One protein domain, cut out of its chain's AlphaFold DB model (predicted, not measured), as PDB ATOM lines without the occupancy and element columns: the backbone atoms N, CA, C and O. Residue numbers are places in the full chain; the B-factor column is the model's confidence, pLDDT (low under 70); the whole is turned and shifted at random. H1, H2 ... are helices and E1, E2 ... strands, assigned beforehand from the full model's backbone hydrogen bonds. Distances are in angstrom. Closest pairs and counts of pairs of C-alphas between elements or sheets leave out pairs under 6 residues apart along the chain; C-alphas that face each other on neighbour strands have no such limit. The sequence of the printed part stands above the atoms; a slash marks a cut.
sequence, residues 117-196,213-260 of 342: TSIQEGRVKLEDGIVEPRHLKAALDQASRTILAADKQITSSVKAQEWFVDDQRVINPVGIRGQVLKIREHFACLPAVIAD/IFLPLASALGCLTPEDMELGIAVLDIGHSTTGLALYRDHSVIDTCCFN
ATOM      1  N   THR A 117      25.733 -33.019 -56.492       88.38
ATOM      2  CA  THR A 117      26.163 -32.399 -55.238       88.38
ATOM      3  C   THR A 117      26.571 -33.445 -54.222       88.38
ATOM      4  O   THR A 117      25.930 -34.490 -54.112       88.38
ATOM      5  N   SER A 118      27.611 -33.163 -53.443       87.94
ATOM      6  CA  SER A 118      28.004 -34.011 -52.319       87.94
ATOM      7  C   SER A 118      28.667 -33.189 -51.226       87.94
ATOM      8  O   SER A 118      29.268 -32.154 -51.501       87.94
ATOM      9  N   ILE A 119      28.571 -33.665 -49.988       89.31
ATOM     10  CA  ILE A 119      29.315 -33.104 -48.864       89.31
ATOM     11  C   ILE A 119      30.477 -34.051 -48.579       89.31
ATOM     12  O   ILE A 119      30.250 -35.244 -48.378       89.31
ATOM     13  N   GLN A 120      31.704 -33.536 -48.584       90.69
ATOM     14  CA  GLN A 120      32.908 -34.326 -48.320       90.69
ATOM     15  C   GLN A 120      33.657 -33.805 -47.105       90.69
ATOM     16  O   GLN A 120      33.544 -32.638 -46.735       90.69
ATOM     17  N   GLU A 121      34.461 -34.687 -46.517       92.06
ATOM     18  CA  GLU A 121      35.331 -34.353 -45.399       92.06
ATOM     19  C   GLU A 121      36.807 -34.477 -45.777       92.06
ATOM     20  O   GLU A 121      37.223 -35.423 -46.448       92.06
ATOM     21  N   GLY A 122      37.613 -33.546 -45.277       92.75
ATOM     22  CA  GLY A 122      39.073 -33.595 -45.324       92.75
ATOM     23  C   GLY A 122      39.648 -33.485 -43.918       92.75
ATOM     24  O   GLY A 122      39.052 -32.834 -43.061       92.75
ATOM     25  N   ARG A 123      40.774 -34.154 -43.639       95.19
ATOM     26  CA  ARG A 123      41.341 -34.260 -42.286       95.19
ATOM     27  C   ARG A 123      42.863 -34.212 -42.301       95.19
ATOM     28  O   ARG A 123      43.514 -35.155 -42.741       95.19
ATOM     29  N   VAL A 124      43.430 -33.166 -41.714       96.31
ATOM     30  CA  VAL A 124      44.878 -32.956 -41.635       96.31
ATOM     31  C   VAL A 124      45.335 -33.035 -40.187       96.31
ATOM     32  O   VAL A 124      44.765 -32.390 -39.308       96.31
ATOM     33  N   LYS A 125      46.381 -33.825 -39.936       97.00
ATOM     34  CA  LYS A 125      47.052 -33.866 -38.635       97.00
ATOM     35  C   LYS A 125      47.936 -32.626 -38.475       97.00
ATOM     36  O   LYS A 125      48.636 -32.250 -39.410       97.00
ATOM     37  N   LEU A 126      47.905 -32.020 -37.296       96.44
ATOM     38  CA  LEU A 126      48.689 -30.839 -36.949       96.44
ATOM     39  C   LEU A 126      49.982 -31.282 -36.261       96.44
ATOM     40  O   LEU A 126      49.943 -31.864 -35.180       96.44
ATOM     41  N   GLU A 127      51.126 -31.036 -36.898       91.94
ATOM     42  CA  GLU A 127      52.439 -31.452 -36.378       91.94
ATOM     43  C   GLU A 127      52.872 -30.587 -35.188       91.94
ATOM     44  O   GLU A 127      53.187 -31.111 -34.123       91.94
ATOM     45  N   ASP A 128      52.771 -29.265 -35.334       92.19
ATOM     46  CA  ASP A 128      53.128 -28.279 -34.303       92.19
ATOM     47  C   ASP A 128      51.972 -27.983 -33.326       92.19
ATOM     48  O   ASP A 128      52.047 -27.088 -32.483       92.19
ATOM     49  N   GLY A 129      50.858 -28.712 -33.461       94.94
ATOM     50  CA  GLY A 129      49.663 -28.554 -32.634       94.94
ATOM     51  C   GLY A 129      48.906 -27.233 -32.829       94.94
ATOM     52  O   GLY A 129      48.066 -26.895 -31.999       94.94
ATOM     53  N   ILE A 130      49.211 -26.466 -33.884       96.75
ATOM     54  CA  ILE A 130      48.574 -25.187 -34.230       96.75
ATOM     55  C   ILE A 130      48.122 -25.227 -35.692       96.75
ATOM     56  O   ILE A 130      48.834 -25.702 -36.580       96.75
ATOM     57  N   VAL A 131      46.923 -24.715 -35.961       97.25
ATOM     58  CA  VAL A 131      46.412 -24.583 -37.325       97.25
ATOM     59  C   VAL A 131      47.074 -23.405 -38.045       97.25
ATOM     60  O   VAL A 131      47.053 -22.270 -37.570       97.25
ATOM     61  N   GLU A 132      47.565 -23.661 -39.254       95.50
ATOM     62  CA  GLU A 132      48.163 -22.683 -40.160       95.50
ATOM     63  C   GLU A 132      47.416 -22.696 -41.505       95.50
ATOM     64  O   GLU A 132      46.818 -23.720 -41.852       95.50
ATOM     65  N   PRO A 133      47.498 -21.632 -42.327       94.88
ATOM     66  CA  PRO A 133      46.848 -21.583 -43.642       94.88
ATOM     67  C   PRO A 133      47.176 -22.773 -44.560       94.88
ATOM     68  O   PRO A 133      46.319 -23.240 -45.310       94.88
ATOM     69  N   ARG A 134      48.396 -23.325 -44.462       94.75
ATOM     70  CA  ARG A 134      48.801 -24.532 -45.204       94.75
ATOM     71  C   ARG A 134      47.936 -25.754 -44.865       94.75
ATOM     72  O   ARG A 134      47.650 -26.560 -45.748       94.75
ATOM     73  N   HIS A 135      47.486 -25.871 -43.614       95.50
ATOM     74  CA  HIS A 135      46.642 -26.972 -43.150       95.50
ATOM     75  C   HIS A 135      45.219 -26.862 -43.715       95.50
ATOM     76  O   HIS A 135      44.647 -27.882 -44.090       95.50
ATOM     77  N   LEU A 136      44.678 -25.642 -43.851       93.06
ATOM     78  CA  LEU A 136      43.365 -25.410 -44.472       93.06
ATOM     79  C   LEU A 136      43.371 -25.891 -45.924       93.06
ATOM     80  O   LEU A 136      42.506 -26.668 -46.323       93.06
ATOM     81  N   LYS A 137      44.390 -25.481 -46.692       91.25
ATOM     82  CA  LYS A 137      44.552 -25.908 -48.086       91.25
ATOM     83  C   LYS A 137      44.681 -27.427 -48.195       91.25
ATOM     84  O   LYS A 137      43.966 -28.037 -48.978       91.25
ATOM     85  N   ALA A 138      45.529 -28.047 -47.375       93.12
ATOM     86  CA  ALA A 138      45.707 -29.497 -47.388       93.12
ATOM     87  C   ALA A 138      44.415 -30.263 -47.038       93.12
ATOM     88  O   ALA A 138      44.138 -31.304 -47.637       93.12
ATOM     89  N   ALA A 139      43.605 -29.748 -46.106       92.62
ATOM     90  CA  ALA A 139      42.326 -30.353 -45.742       92.62
ATOM     91  C   ALA A 139      41.313 -30.240 -46.889       92.62
ATOM     92  O   ALA A 139      40.662 -31.227 -47.226       92.62
ATOM     93  N   LEU A 140      41.227 -29.075 -47.536       89.31
ATOM     94  CA  LEU A 140      40.367 -28.871 -48.703       89.31
ATOM     95  C   LEU A 140      40.801 -29.738 -49.899       89.31
ATOM     96  O   LEU A 140      39.965 -30.377 -50.541       89.31
ATOM     97  N   ASP A 141      42.108 -29.831 -50.159       88.81
ATOM     98  CA  ASP A 141      42.677 -30.700 -51.194       88.81
ATOM     99  C   ASP A 141      42.330 -32.169 -50.926       88.81
ATOM    100  O   ASP A 141      42.046 -32.928 -51.848       88.81
ATOM    101  N   GLN A 142      42.325 -32.599 -49.664       91.44
ATOM    102  CA  GLN A 142      41.901 -33.949 -49.318       91.44
ATOM    103  C   GLN A 142      40.398 -34.163 -49.521       91.44
ATOM    104  O   GLN A 142      40.021 -35.213 -50.039       91.44
ATOM    105  N   ALA A 143      39.557 -33.196 -49.140       89.12
ATOM    106  CA  ALA A 143      38.107 -33.288 -49.309       89.12
ATOM    107  C   ALA A 143      37.707 -33.379 -50.792       89.12
ATOM    108  O   ALA A 143      36.824 -34.158 -51.155       89.12
ATOM    109  N   SER A 144      38.396 -32.636 -51.664       86.31
ATOM    110  CA  SER A 144      38.098 -32.603 -53.101       86.31
ATOM    111  C   SER A 144      38.567 -33.851 -53.861       86.31
ATOM    112  O   SER A 144      37.958 -34.205 -54.871       86.31
ATOM    113  N   ARG A 145      39.585 -34.582 -53.375       82.69
ATOM    114  CA  ARG A 145      40.142 -35.783 -54.044       82.69
ATOM    115  C   ARG A 145      39.108 -36.844 -54.397       82.69
ATOM    116  O   ARG A 145      39.241 -37.490 -55.430       82.69
ATOM    117  N   THR A 146      38.093 -37.024 -53.558       70.56
ATOM    118  CA  THR A 146      37.035 -38.025 -53.772       70.56
ATOM    119  C   THR A 146      36.132 -37.673 -54.960       70.56
ATOM    120  O   THR A 146      35.428 -38.537 -55.478       70.56
ATOM    121  N   ILE A 147      36.154 -36.413 -55.398       74.06
ATOM    122  CA  ILE A 147      35.240 -35.850 -56.394       74.06
ATOM    123  C   ILE A 147      35.942 -35.543 -57.725       74.06
ATOM    124  O   ILE A 147      35.273 -35.352 -58.739       74.06
ATOM    125  N   LEU A 148      37.281 -35.526 -57.747       67.06
ATOM    126  CA  LEU A 148      38.090 -35.301 -58.948       67.06
ATOM    127  C   LEU A 148      37.879 -36.429 -59.974       67.06
ATOM    128  O   LEU A 148      38.636 -37.396 -60.037       67.06
ATOM    129  N   ALA A 149      36.842 -36.288 -60.792       67.62
ATOM    130  CA  ALA A 149      36.632 -37.043 -62.016       67.62
ATOM    131  C   ALA A 149      37.095 -36.191 -63.207       67.62
ATOM    132  O   ALA A 149      36.826 -34.993 -63.260       67.62
ATOM    133  N   ALA A 150      37.800 -36.806 -64.160       62.97
ATOM    134  CA  ALA A 150      38.422 -36.102 -65.286       62.97
ATOM    135  C   ALA A 150      37.422 -35.393 -66.227       62.97
ATOM    136  O   ALA A 150      37.830 -34.591 -67.057       62.97
ATOM    137  N   ASP A 151      36.128 -35.692 -66.113       78.94
ATOM    138  CA  ASP A 151      35.044 -35.204 -66.965       78.94
ATOM    139  C   ASP A 151      34.106 -34.204 -66.262       78.94
ATOM    140  O   ASP A 151      33.033 -33.886 -66.787       78.94
ATOM    141  N   LYS A 152      34.485 -33.698 -65.080       79.69
ATOM    142  CA  LYS A 152      33.661 -32.785 -64.276       79.69
ATOM    143  C   LYS A 152      34.415 -31.519 -63.882       79.69
ATOM    144  O   LYS A 152      35.522 -31.570 -63.357       79.69
ATOM    145  N   GLN A 153      33.750 -30.386 -64.065       78.94
ATOM    146  CA  GLN A 153      34.096 -29.116 -63.451       78.94
ATOM    147  C   GLN A 153      33.551 -29.095 -62.021       78.94
ATOM    148  O   GLN A 153      32.344 -29.227 -61.803       78.94
ATOM    149  N   ILE A 154      34.437 -28.928 -61.044       78.06
ATOM    150  CA  ILE A 154      34.069 -28.848 -59.628       78.06
ATOM    151  C   ILE A 154      33.945 -27.380 -59.243       78.06
ATOM    152  O   ILE A 154      34.848 -26.589 -59.504       78.06
ATOM    153  N   THR A 155      32.852 -27.033 -58.575       78.25
ATOM    154  CA  THR A 155      32.743 -25.788 -57.823       78.25
ATOM    155  C   THR A 155      32.506 -26.083 -56.345       78.25
ATOM    156  O   THR A 155      31.727 -26.965 -55.971       78.25
ATOM    157  N   SER A 156      33.230 -25.351 -55.505       65.25
ATOM    158  CA  SER A 156      33.092 -25.384 -54.052       65.25
ATOM    159  C   SER A 156      32.134 -24.281 -53.632       65.25
ATOM    160  O   SER A 156      32.310 -23.123 -54.027       65.25
ATOM    161  N   SER A 157      31.146 -24.603 -52.801       63.19
ATOM    162  CA  SER A 157      30.348 -23.558 -52.170       63.19
ATOM    163  C   SER A 157      31.081 -23.049 -50.933       63.19
ATOM    164  O   SER A 157      30.851 -23.536 -49.837       63.19
ATOM    165  N   VAL A 158      31.939 -22.033 -51.094       57.91
ATOM    166  CA  VAL A 158      32.777 -21.478 -50.005       57.91
ATOM    167  C   VAL A 158      31.974 -21.135 -48.735       57.91
ATOM    168  O   VAL A 158      32.496 -21.217 -47.629       57.91
ATOM    169  N   LYS A 159      30.683 -20.790 -48.860       57.50
ATOM    170  CA  LYS A 159      29.803 -20.479 -47.716       57.50
ATOM    171  C   LYS A 159      29.244 -21.700 -46.968       57.50
ATOM    172  O   LYS A 159      28.544 -21.515 -45.979       57.50
ATOM    173  N   ALA A 160      29.519 -22.919 -47.423       61.09
ATOM    174  CA  ALA A 160      29.117 -24.161 -46.767       61.09
ATOM    175  C   ALA A 160      30.278 -24.847 -46.020       61.09
ATOM    176  O   ALA A 160      30.109 -25.971 -45.546       61.09
ATOM    177  N   GLN A 161      31.427 -24.170 -45.896       80.62
ATOM    178  CA  GLN A 161      32.615 -24.688 -45.223       80.62
ATOM    179  C   GLN A 161      32.420 -24.728 -43.713       80.62
ATOM    180  O   GLN A 161      32.225 -23.702 -43.061       80.62
ATOM    181  N   GLU A 162      32.548 -25.916 -43.138       90.12
ATOM    182  CA  GLU A 162      32.578 -26.112 -41.697       90.12
ATOM    183  C   GLU A 162      33.965 -26.572 -41.261       90.12
ATOM    184  O   GLU A 162      34.499 -27.562 -41.772       90.12
ATOM    185  N   TRP A 163      34.524 -25.883 -40.269       93.25
ATOM    186  CA  TRP A 163      35.817 -26.219 -39.691       93.25
ATOM    187  C   TRP A 163      35.657 -26.822 -38.305       93.25
ATOM    188  O   TRP A 163      34.844 -26.372 -37.496       93.25
ATOM    189  N   PHE A 164      36.481 -27.824 -38.020       95.56
ATOM    190  CA  PHE A 164      36.552 -28.465 -36.718       95.56
ATOM    191  C   PHE A 164      38.010 -28.664 -36.312       95.56
ATOM    192  O   PHE A 164      38.819 -29.121 -37.120       95.56
ATOM    193  N   VAL A 165      38.328 -28.374 -35.054       96.88
ATOM    194  CA  VAL A 165      39.613 -28.714 -34.432       96.88
ATOM    195  C   VAL A 165      39.322 -29.670 -33.283       96.88
ATOM    196  O   VAL A 165      38.547 -29.329 -32.395       96.88
ATOM    197  N   ASP A 166      39.871 -30.885 -33.342       94.94
ATOM    198  CA  ASP A 166      39.605 -31.961 -32.369       94.94
ATOM    199  C   ASP A 166      38.095 -32.172 -32.094       94.94
ATOM    200  O   ASP A 166      37.642 -32.249 -30.955       94.94
ATOM    201  N   ASP A 167      37.307 -32.222 -33.176       91.25
ATOM    202  CA  ASP A 167      35.838 -32.357 -33.199       91.25
ATOM    203  C   ASP A 167      35.026 -31.190 -32.605       91.25
ATOM    204  O   ASP A 167      33.795 -31.220 -32.645       91.25
ATOM    205  N   GLN A 168      35.672 -30.109 -32.166       93.12
ATOM    206  CA  GLN A 168      34.992 -28.861 -31.819       93.12
ATOM    207  C   GLN A 168      34.826 -27.979 -33.057       93.12
ATOM    208  O   GLN A 168      35.808 -27.672 -33.734       93.12
ATOM    209  N   ARG A 169      33.589 -27.565 -33.359       92.19
ATOM    210  CA  ARG A 169      33.298 -26.653 -34.476       92.19
ATOM    211  C   ARG A 169      33.871 -25.267 -34.192       92.19
ATOM    212  O   ARG A 169      33.682 -24.729 -33.105       92.19
ATOM    213  N   VAL A 170      34.530 -24.679 -35.184       91.75
ATOM    214  CA  VAL A 170      35.153 -23.353 -35.099       91.75
ATOM    215  C   VAL A 170      34.819 -22.534 -36.342       91.75
ATOM    216  O   VAL A 170      34.697 -23.081 -37.434       91.75
ATOM    217  N   ILE A 171      34.667 -21.218 -36.184       87.81
ATOM    218  CA  ILE A 171      34.365 -20.313 -37.306       87.81
ATOM    219  C   ILE A 171      35.632 -20.067 -38.134       87.81
ATOM    220  O   ILE A 171      35.642 -20.260 -39.345       87.81
ATOM    221  N   ASN A 172      36.724 -19.691 -37.465       91.12
ATOM    222  CA  ASN A 172      38.032 -19.511 -38.081       91.12
ATOM    223  C   ASN A 172      39.047 -20.424 -37.381       91.12
ATOM    224  O   ASN A 172      39.382 -20.165 -36.224       91.12
ATOM    225  N   PRO A 173      39.537 -21.486 -38.042       93.19
ATOM    226  CA  PRO A 173      40.433 -22.438 -37.407       93.19
ATOM    227  C   PRO A 173      41.870 -21.921 -37.266       93.19
ATOM    228  O   PRO A 173      42.615 -22.474 -36.466       93.19
ATOM    229  N   VAL A 174      42.293 -20.898 -38.021       95.50
ATOM    230  CA  VAL A 174      43.695 -20.443 -38.041       95.50
ATOM    231  C   VAL A 174      44.132 -19.945 -36.661       95.50
ATOM    232  O   VAL A 174      43.477 -19.106 -36.052       95.50
ATOM    233  N   GLY A 175      45.268 -20.456 -36.173       95.44
ATOM    234  CA  GLY A 175      45.819 -20.129 -34.856       95.44
ATOM    235  C   GLY A 175      45.219 -20.921 -33.689       95.44
ATOM    236  O   GLY A 175      45.735 -20.834 -32.573       95.44
ATOM    237  N   ILE A 176      44.177 -21.726 -33.921       96.75
ATOM    238  CA  ILE A 176      43.613 -22.612 -32.898       96.75
ATOM    239  C   ILE A 176      44.563 -23.791 -32.661       96.75
ATOM    240  O   ILE A 176      45.183 -24.314 -33.592       96.75
ATOM    241  N   ARG A 177      44.699 -24.191 -31.392       97.06
ATOM    242  CA  ARG A 177      45.497 -25.350 -30.979       97.06
ATOM    243  C   ARG A 177      44.678 -26.633 -31.025       97.06
ATOM    244  O   ARG A 177      43.537 -26.635 -30.576       97.06
ATOM    245  N   GLY A 178      45.289 -27.712 -31.498       96.00
ATOM    246  CA  GLY A 178      44.689 -29.043 -31.515       96.00
ATOM    247  C   GLY A 178      45.572 -30.076 -32.203       96.00
ATOM    248  O   GLY A 178      46.696 -29.775 -32.599       96.00
ATOM    249  N   GLN A 179      45.070 -31.295 -32.359       97.12
ATOM    250  CA  GLN A 179      45.790 -32.403 -32.990       97.12
ATOM    251  C   GLN A 179      45.358 -32.635 -34.439       97.12
ATOM    252  O   GLN A 179      46.177 -33.029 -35.273       97.12
ATOM    253  N   VAL A 180      44.079 -32.413 -34.749       97.38
ATOM    254  CA  VAL A 180      43.505 -32.662 -36.075       97.38
ATOM    255  C   VAL A 180      42.605 -31.506 -36.494       97.38
ATOM    256  O   VAL A 180      41.675 -31.131 -35.783       97.38
ATOM    257  N   LEU A 181      42.849 -30.991 -37.699       97.25
ATOM    258  CA  LEU A 181      41.940 -30.102 -38.412       97.25
ATOM    259  C   LEU A 181      41.050 -30.932 -39.340       97.25
ATOM    260  O   LEU A 181      41.556 -31.685 -40.175       97.25
ATOM    261  N   LYS A 182      39.735 -30.761 -39.236       96.12
ATOM    262  CA  LYS A 182      38.742 -31.355 -40.134       96.12
ATOM    263  C   LYS A 182      37.961 -30.252 -40.844       96.12
ATOM    264  O   LYS A 182      37.540 -29.288 -40.212       96.12
ATOM    265  N   ILE A 183      37.756 -30.428 -42.145       92.94
ATOM    266  CA  ILE A 183      36.817 -29.645 -42.952       92.94
ATOM    267  C   ILE A 183      35.650 -30.540 -43.355       92.94
ATOM    268  O   ILE A 183      35.863 -31.711 -43.675       92.94
ATOM    269  N   ARG A 184      34.440 -29.987 -43.365       91.88
ATOM    270  CA  ARG A 184      33.277 -30.533 -44.068       91.88
ATOM    271  C   ARG A 184      32.829 -29.481 -45.076       91.88
ATOM    272  O   ARG A 184      32.585 -28.345 -44.688       91.88
ATOM    273  N   GLU A 185      32.800 -29.838 -46.356       89.31
ATOM    274  CA  GLU A 185      32.550 -28.891 -47.449       89.31
ATOM    275  C   GLU A 185      31.520 -29.435 -48.435       89.31
ATOM    276  O   GLU A 185      31.513 -30.629 -48.758       89.31
ATOM    277  N   HIS A 186      30.656 -28.544 -48.923       90.12
ATOM    278  CA  HIS A 186      29.716 -28.846 -49.997       90.12
ATOM    279  C   HIS A 186      30.356 -28.593 -51.361       90.12
ATOM    280  O   HIS A 186      30.834 -27.497 -51.665       90.12
ATOM    281  N   PHE A 187      30.293 -29.611 -52.209       88.44
ATOM    282  CA  PHE A 187      30.745 -29.559 -53.585       88.44
ATOM    283  C   PHE A 187      29.568 -29.715 -54.535       88.44
ATOM    284  O   PHE A 187      28.724 -30.599 -54.359       88.44
ATOM    285  N   ALA A 188      29.572 -28.913 -55.595       88.88
ATOM    286  CA  ALA A 188      28.720 -29.094 -56.756       88.88
ATOM    287  C   ALA A 188      29.591 -29.359 -57.987       88.88
ATOM    288  O   ALA A 188      30.582 -28.680 -58.235       88.88
ATOM    289  N   CYS A 189      29.225 -30.371 -58.760       88.50
ATOM    290  CA  CYS A 189      29.967 -30.822 -59.924       88.50
ATOM    291  C   CYS A 189      29.099 -30.709 -61.157       88.50
ATOM    292  O   CYS A 189      27.971 -31.199 -61.183       88.50
ATOM    293  N   LEU A 190      29.660 -30.101 -62.187       88.75
ATOM    294  CA  LEU A 190      29.038 -29.930 -63.483       88.75
ATOM    295  C   LEU A 190      29.838 -30.728 -64.520       88.75
ATOM    296  O   LEU A 190      31.062 -30.639 -64.522       88.75
ATOM    297  N   PRO A 191      29.206 -31.493 -65.422       90.12
ATOM    298  CA  PRO A 191      29.897 -32.095 -66.555       90.12
ATOM    299  C   PRO A 191      30.702 -31.052 -67.338       90.12
ATOM    300  O   PRO A 191      30.158 -29.999 -67.677       90.12
ATOM    301  N   ALA A 192      31.963 -31.360 -67.656       90.75
ATOM    302  CA  ALA A 192      32.885 -30.438 -68.327       90.75
ATOM    303  C   ALA A 192      32.291 -29.875 -69.628       90.75
ATOM    304  O   ALA A 192      32.309 -28.674 -69.846       90.75
ATOM    305  N   VAL A 193      31.603 -30.713 -70.410       92.00
ATOM    306  CA  VAL A 193      30.913 -30.293 -71.643       92.00
ATOM    307  C   VAL A 193      29.894 -29.173 -71.399       92.00
ATOM    308  O   VAL A 193      29.706 -28.313 -72.255       92.00
ATOM    309  N   ILE A 194      29.193 -29.171 -70.263       93.00
ATOM    310  CA  ILE A 194      28.239 -28.096 -69.959       93.00
ATOM    311  C   ILE A 194      29.000 -26.829 -69.558       93.00
ATOM    312  O   ILE A 194      28.633 -25.754 -70.029       93.00
ATOM    313  N   ALA A 195      30.058 -26.958 -68.751       93.44
ATOM    314  CA  ALA A 195      30.924 -25.841 -68.377       93.44
ATOM    315  C   ALA A 195      31.537 -25.169 -69.619       93.44
ATOM    316  O   ALA A 195      31.322 -23.980 -69.822       93.44
ATOM    317  N   ASP A 196      32.153 -25.948 -70.511       94.31
ATOM    318  CA  ASP A 196      32.799 -25.463 -71.736       94.31
ATOM    319  C   ASP A 196      31.824 -24.710 -72.652       94.31
ATOM    320  O   ASP A 196      32.172 -23.704 -73.269       94.31
ATOM    321  N   ILE A 213      28.431 -21.073 -59.611       92.19
ATOM    322  CA  ILE A 213      27.729 -20.983 -58.330       92.19
ATOM    323  C   ILE A 213      26.497 -21.873 -58.366       92.19
ATOM    324  O   ILE A 213      25.628 -21.718 -59.221       92.19
ATOM    325  N   PHE A 214      26.392 -22.789 -57.408       91.94
ATOM    326  CA  PHE A 214      25.215 -23.636 -57.280       91.94
ATOM    327  C   PHE A 214      24.008 -22.824 -56.785       91.94
ATOM    328  O   PHE A 214      23.943 -22.410 -55.623       91.94
ATOM    329  N   LEU A 215      23.051 -22.585 -57.686       91.81
ATOM    330  CA  LEU A 215      21.940 -21.654 -57.473       91.81
ATOM    331  C   LEU A 215      21.038 -21.984 -56.275       91.81
ATOM    332  O   LEU A 215      20.618 -21.036 -55.615       91.81
ATOM    333  N   PRO A 216      20.750 -23.254 -55.926       91.06
ATOM    334  CA  PRO A 216      19.919 -23.546 -54.755       91.06
ATOM    335  C   PRO A 216      20.529 -23.045 -53.438       91.06
ATOM    336  O   PRO A 216      19.806 -22.518 -52.597       91.06
ATOM    337  N   LEU A 217      21.858 -23.120 -53.283       90.62
ATOM    338  CA  LEU A 217      22.543 -22.547 -52.118       90.62
ATOM    339  C   LEU A 217      22.570 -21.018 -52.177       90.62
ATOM    340  O   LEU A 217      22.318 -20.363 -51.170       90.62
ATOM    341  N   ALA A 218      22.822 -20.435 -53.353       90.12
ATOM    342  CA  ALA A 218      22.782 -18.981 -53.522       90.12
ATOM    343  C   ALA A 218      21.391 -18.399 -53.213       90.12
ATOM    344  O   ALA A 218      21.285 -17.367 -52.557       90.12
ATOM    345  N   SER A 219      20.331 -19.089 -53.638       91.06
ATOM    346  CA  SER A 219      18.941 -18.707 -53.376       91.06
ATOM    347  C   SER A 219      18.629 -18.757 -51.886       91.06
ATOM    348  O   SER A 219      18.065 -17.805 -51.356       91.06
ATOM    349  N   ALA A 220      19.063 -19.817 -51.195       91.25
ATOM    350  CA  ALA A 220      18.918 -19.924 -49.747       91.25
ATOM    351  C   ALA A 220      19.641 -18.785 -49.014       91.25
ATOM    352  O   ALA A 220      19.049 -18.109 -48.181       91.25
ATOM    353  N   LEU A 221      20.886 -18.492 -49.385       87.81
ATOM    354  CA  LEU A 221      21.651 -17.380 -48.810       87.81
ATOM    355  C   LEU A 221      21.025 -16.002 -49.073       87.81
ATOM    356  O   LEU A 221      21.288 -15.065 -48.326       87.81
ATOM    357  N   GLY A 222      20.236 -15.865 -50.140       87.94
ATOM    358  CA  GLY A 222      19.543 -14.625 -50.480       87.94
ATOM    359  C   GLY A 222      18.225 -14.411 -49.732       87.94
ATOM    360  O   GLY A 222      17.750 -13.278 -49.696       87.94
ATOM    361  N   CYS A 223      17.619 -15.461 -49.164       90.31
ATOM    362  CA  CYS A 223      16.302 -15.375 -48.522       90.31
ATOM    363  C   CYS A 223      16.269 -15.774 -47.043       90.31
ATOM    364  O   CYS A 223      15.280 -15.474 -46.380       90.31
ATOM    365  N   LEU A 224      17.289 -16.470 -46.541       90.62
ATOM    366  CA  LEU A 224      17.331 -16.961 -45.166       90.62
ATOM    367  C   LEU A 224      17.996 -15.965 -44.219       90.62
ATOM    368  O   LEU A 224      19.029 -15.375 -44.540       90.62
ATOM    369  N   THR A 225      17.435 -15.850 -43.019       90.94
ATOM    370  CA  THR A 225      18.088 -15.208 -41.874       90.94
ATOM    371  C   THR A 225      18.972 -16.211 -41.116       90.94
ATOM    372  O   THR A 225      18.789 -17.425 -41.267       90.94
ATOM    373  N   PRO A 226      19.940 -15.755 -40.298       88.19
ATOM    374  CA  PRO A 226      20.696 -16.643 -39.414       88.19
ATOM    375  C   PRO A 226      19.787 -17.507 -38.526       88.19
ATOM    376  O   PRO A 226      20.041 -18.697 -38.363       88.19
ATOM    377  N   GLU A 227      18.693 -16.941 -38.019       91.38
ATOM    378  CA  GLU A 227      17.726 -17.629 -37.166       91.38
ATOM    379  C   GLU A 227      17.013 -18.774 -37.903       91.38
ATOM    380  O   GLU A 227      16.835 -19.857 -37.340       91.38
ATOM    381  N   ASP A 228      16.659 -18.574 -39.178       91.38
ATOM    382  CA  ASP A 228      16.073 -19.631 -40.013       91.38
ATOM    383  C   ASP A 228      17.044 -20.806 -40.203       91.38
ATOM    384  O   ASP A 228      16.648 -21.975 -40.172       91.38
ATOM    385  N   MET A 229      18.330 -20.500 -40.409       88.12
ATOM    386  CA  MET A 229      19.369 -21.511 -40.619       88.12
ATOM    387  C   MET A 229      19.669 -22.327 -39.359       88.12
ATOM    388  O   MET A 229      20.027 -23.501 -39.480       88.12
ATOM    389  N   GLU A 230      19.536 -21.728 -38.176       88.19
ATOM    390  CA  GLU A 230      19.740 -22.399 -36.888       88.19
ATOM    391  C   GLU A 230      18.625 -23.424 -36.621       88.19
ATOM    392  O   GLU A 230      18.896 -24.603 -36.408       88.19
ATOM    393  N   LEU A 231      17.356 -23.009 -36.733       90.44
ATOM    394  CA  LEU A 231      16.184 -23.849 -36.427       90.44
ATOM    395  C   LEU A 231      16.023 -25.062 -37.356       90.44
ATOM    396  O   LEU A 231      15.407 -26.066 -36.988       90.44
ATOM    397  N   GLY A 232      16.574 -24.959 -38.561       91.25
ATOM    398  CA  GLY A 232      16.456 -25.951 -39.612       91.25
ATOM    399  C   GLY A 232      15.373 -25.585 -40.619       91.25
ATOM    400  O   GLY A 232      14.185 -25.535 -40.302       91.25
ATOM    401  N   ILE A 233      15.784 -25.370 -41.867       94.69
ATOM    402  CA  ILE A 233      14.914 -24.870 -42.932       94.69
ATOM    403  C   ILE A 233      15.237 -25.516 -44.276       94.69
ATOM    404  O   ILE A 233      16.390 -25.801 -44.601       94.69
ATOM    405  N   ALA A 234      14.193 -25.742 -45.069       94.12
ATOM    406  CA  ALA A 234      14.288 -26.197 -46.446       94.12
ATOM    407  C   ALA A 234      13.904 -25.058 -47.395       94.12
ATOM    408  O   ALA A 234      12.789 -24.540 -47.324       94.12
ATOM    409  N   VAL A 235      14.801 -24.704 -48.312       93.44
ATOM    410  CA  VAL A 235      14.555 -23.712 -49.364       93.44
ATOM    411  C   VAL A 235      14.333 -24.426 -50.685       93.44
ATOM    412  O   VAL A 235      15.174 -25.214 -51.115       93.44
ATOM    413  N   LEU A 236      13.204 -24.131 -51.331       93.44
ATOM    414  CA  LEU A 236      12.857 -24.634 -52.657       93.44
ATOM    415  C   LEU A 236      12.956 -23.509 -53.693       93.44
ATOM    416  O   LEU A 236      12.129 -22.598 -53.705       93.44
ATOM    417  N   ASP A 237      13.935 -23.603 -54.588       91.06
ATOM    418  CA  ASP A 237      14.098 -22.715 -55.744       91.06
ATOM    419  C   ASP A 237      13.331 -23.291 -56.940       91.06
ATOM    420  O   ASP A 237      13.812 -24.205 -57.607       91.06
ATOM    421  N   ILE A 238      12.114 -22.801 -57.192       91.81
ATOM    422  CA  ILE A 238      11.243 -23.298 -58.268       91.81
ATOM    423  C   ILE A 238      11.443 -22.459 -59.536       91.81
ATOM    424  O   ILE A 238      10.836 -21.403 -59.722       91.81
ATOM    425  N   GLY A 239      12.242 -22.983 -60.461       89.44
ATOM    426  CA  GLY A 239      12.494 -22.394 -61.768       89.44
ATOM    427  C   GLY A 239      11.495 -22.811 -62.856       89.44
ATOM    428  O   GLY A 239      10.480 -23.484 -62.646       89.44
ATOM    429  N   HIS A 240      11.799 -22.423 -64.098       89.75
ATOM    430  CA  HIS A 240      10.949 -22.727 -65.257       89.75
ATOM    431  C   HIS A 240      10.882 -24.229 -65.582       89.75
ATOM    432  O   HIS A 240       9.813 -24.760 -65.901       89.75
ATOM    433  N   SER A 241      12.024 -24.909 -65.518       88.31
ATOM    434  CA  SER A 241      12.206 -26.309 -65.930       88.31
ATOM    435  C   SER A 241      12.802 -27.190 -64.827       88.31
ATOM    436  O   SER A 241      12.739 -28.417 -64.929       88.31
ATOM    437  N   THR A 242      13.341 -26.577 -63.773       90.88
ATOM    438  CA  THR A 242      14.044 -27.230 -62.668       90.88
ATOM    439  C   THR A 242      13.562 -26.673 -61.333       90.88
ATOM    440  O   THR A 242      13.146 -25.519 -61.269       90.88
ATOM    441  N   THR A 243      13.633 -27.486 -60.282       91.88
ATOM    442  CA  THR A 243      13.443 -27.063 -58.893       91.88
ATOM    443  C   THR A 243      14.655 -27.506 -58.088       91.88
ATOM    444  O   THR A 243      14.980 -28.693 -58.095       91.88
ATOM    445  N   GLY A 244      15.320 -26.578 -57.413       92.12
ATOM    446  CA  GLY A 244      16.399 -26.865 -56.476       92.12
ATOM    447  C   GLY A 244      15.901 -26.954 -55.037       92.12
ATOM    448  O   GLY A 244      14.934 -26.289 -54.677       92.12
ATOM    449  N   LEU A 245      16.573 -27.753 -54.216       92.00
ATOM    450  CA  LEU A 245      16.380 -27.839 -52.771       92.00
ATOM    451  C   LEU A 245      17.719 -27.608 -52.071       92.00
ATOM    452  O   LEU A 245      18.717 -28.238 -52.427       92.00
ATOM    453  N   ALA A 246      17.704 -26.776 -51.035       92.75
ATOM    454  CA  ALA A 246      18.774 -26.683 -50.053       92.75
ATOM    455  C   ALA A 246      18.193 -26.846 -48.645       92.75
ATOM    456  O   ALA A 246      17.251 -26.145 -48.275       92.75
ATOM    457  N   LEU A 247      18.738 -27.787 -47.876       93.00
ATOM    458  CA  LEU A 247      18.344 -28.054 -46.499       93.00
ATOM    459  C   LEU A 247      19.452 -27.588 -45.554       93.00
ATOM    460  O   LEU A 247      20.593 -28.034 -45.673       93.00
ATOM    461  N   TYR A 248      19.090 -26.738 -44.602       91.94
ATOM    462  CA  TYR A 248      19.973 -26.222 -43.562       91.94
ATOM    463  C   TYR A 248      19.511 -26.680 -42.183       91.94
ATOM    464  O   TYR A 248      18.320 -26.920 -41.985       91.94
ATOM    465  N   ARG A 249      20.452 -26.790 -41.243       89.31
ATOM    466  CA  ARG A 249      20.218 -26.883 -39.795       89.31
ATOM    467  C   ARG A 249      21.499 -26.510 -39.059       89.31
ATOM    468  O   ARG A 249      22.571 -26.869 -39.544       89.31
ATOM    469  N   ASP A 250      21.392 -25.838 -37.916       88.88
ATOM    470  CA  ASP A 250      22.541 -25.424 -37.104       88.88
ATOM    471  C   ASP A 250      23.576 -24.638 -37.942       88.88
ATOM    472  O   ASP A 250      24.772 -24.918 -37.897       88.88
ATOM    473  N   HIS A 251      23.132 -23.731 -38.823       85.25
ATOM    474  CA  HIS A 251      23.989 -23.010 -39.786       85.25
ATOM    475  C   HIS A 251      24.776 -23.890 -40.779       85.25
ATOM    476  O   HIS A 251      25.737 -23.425 -41.394       85.25
ATOM    477  N   SER A 252      24.393 -25.152 -40.957       87.69
ATOM    478  CA  SER A 252      25.112 -26.108 -41.801       87.69
ATOM    479  C   SER A 252      24.222 -26.674 -42.895       87.69
ATOM    480  O   SER A 252      23.045 -26.965 -42.680       87.69
ATOM    481  N   VAL A 253      24.800 -26.880 -44.080       90.38
ATOM    482  CA  VAL A 253      24.114 -27.581 -45.168       90.38
ATOM    483  C   VAL A 253      24.000 -29.059 -44.795       90.38
ATOM    484  O   VAL A 253      24.989 -29.745 -44.522       90.38
ATOM    485  N   ILE A 254      22.771 -29.560 -44.766       91.56
ATOM    486  CA  ILE A 254      22.473 -30.962 -44.476       91.56
ATOM    487  C   ILE A 254      22.420 -31.761 -45.768       91.56
ATOM    488  O   ILE A 254      23.049 -32.812 -45.860       91.56
ATOM    489  N   ASP A 255      21.676 -31.259 -46.751       90.31
ATOM    490  CA  ASP A 255      21.509 -31.910 -48.042       90.31
ATOM    491  C   ASP A 255      21.100 -30.895 -49.113       90.31
ATOM    492  O   ASP A 255      20.533 -29.836 -48.822       90.31
ATOM    493  N   THR A 256      21.362 -31.234 -50.367       91.25
ATOM    494  CA  THR A 256      20.933 -30.460 -51.529       91.25
ATOM    495  C   THR A 256      20.510 -31.393 -52.643       91.25
ATOM    496  O   THR A 256      21.136 -32.426 -52.865       91.25
ATOM    497  N   CYS A 257      19.496 -31.012 -53.412       87.06
ATOM    498  CA  CYS A 257      19.141 -31.771 -54.603       87.06
ATOM    499  C   CYS A 257      18.496 -30.907 -55.686       87.06
ATOM    500  O   CYS A 257      18.013 -29.805 -55.434       87.06
ATOM    501  N   CYS A 258      18.491 -31.433 -56.909       87.94
ATOM    502  CA  CYS A 258      17.880 -30.797 -58.069       87.94
ATOM    503  C   CYS A 258      16.877 -31.746 -58.723       87.94
ATOM    504  O   CYS A 258      17.188 -32.895 -59.044       87.94
ATOM    505  N   PHE A 259      15.680 -31.237 -58.993       86.94
ATOM    506  CA  PHE A 259      14.611 -31.944 -59.682       86.94
ATOM    507  C   PHE A 259      14.354 -31.322 -61.053       86.94
ATOM    508  O   PHE A 259      14.275 -30.104 -61.195       86.94
ATOM    509  N   ASN A 260      14.100 -32.156 -62.061       83.88
ATOM    510  CA  ASN A 260      13.638 -31.718 -63.386       83.88
ATOM    511  C   ASN A 260      12.115 -31.504 -63.409       83.88
ATOM    512  O   ASN A 260      11.394 -32.023 -64.261       83.88
TER     513      ASN A 260
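This is residues 117 to 196 and 213 to 260 of the 342 residues of an uncharacterized protein of Candidatus Hydrogenedentes bacterium (UniProt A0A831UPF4). Two lobes stand side by side in a flat body: in the larger, a strongly twisted sheet built along the long strand E5 curls round helix H1; in the smaller, the sheet E6 E7 E8 has H3 and H4 over one face. The lobes meet at edge strand E8, near E1 and E5, while short H2 follows the far end of E5. The printed part has 128 residues, with four named helices and eight named strands in the order E1 H1 E2 E3 E4 E5 H2 H3 H4 E6 E7 E8. The class is mixed, and both sheets, the branched one of E1 to E5 and the one of order E6, E7, E8, are antiparallel. The whole is compact, with a radius of gyration of the C-alphas of 16.0 A, and spans 53 by 39 by 16 A.

E5, residues 180 to 191, has three neighbours. On one side lies E1, residues 117 to 125, with N 120 and O 185 within hydrogen-bond range at 2.9 A. On the other side lie E2, residues 152 to 156, beside residues 187 to 191, with N 153 and O 190 at 2.7 A, and E3, residues 162 to 165, beside residues 180 to 184, with N 164 and O 182 at 2.8 A. E4, residues 168 to 170, forms a hairpin with E3, with N 165 and O 168 at 2.9 A. H1, residues 133 to 145, is on this sheet; its closest C-alphas to E1 are those of Ala 143 and Gly 122, 4.1 A apart. H2, residues 192 to 196, only grazes the sheet. E6, residues 233 to 238, E7, residues 243 to 249, and E8, residues 252 to 259, form a meander, each strand the antiparallel neighbour of the one before; N 235 and O 246 are 2.8 A apart, as are N 245 and O 257. H3, residues 215 to 223, and H4, residues 226 to 231, are on the same face of it, two layers of helices and sheet. H3 lies over E6 and E7 at a height over the sheet of 8.1 A, its closest C-alphas to E7 being those of Pro 216 and Gly 244, 5.1 A apart. The two sheets form a sandwich, two sheets face to face, with best planes 42 degrees apart; the closest C-alphas of E1 and E8, those of Thr 117 and Thr 256, are 6.7 A apart. In H1, H2, H3 and H4 every O i to N i+4 pair is within hydrogen-bond range.

E5 is 33.4 A long from first to last C-alpha, E1 26.7 A, E8 21.5 A, E7 20.3 A and H1 18.8 A. E1 begins at C-alpha 117 (26.163, -32.399, -55.238), E5 ends at C-alpha 191 (29.897, -32.095, -66.555), and E8 ends at C-alpha 259 (14.611, -31.944, -59.682).

The C-alphas of Asp 128 and His 240 are the two farthest apart, at 52.6 A. Residues 197 to 212 are not printed, and C-alphas 196 and 213 are 15.0 A apart across this cut. Of the links printed whole, none is long. The mean pLDDT of the printed part is 89.0; residues 148 to 150 and 156 to 160 are under 70.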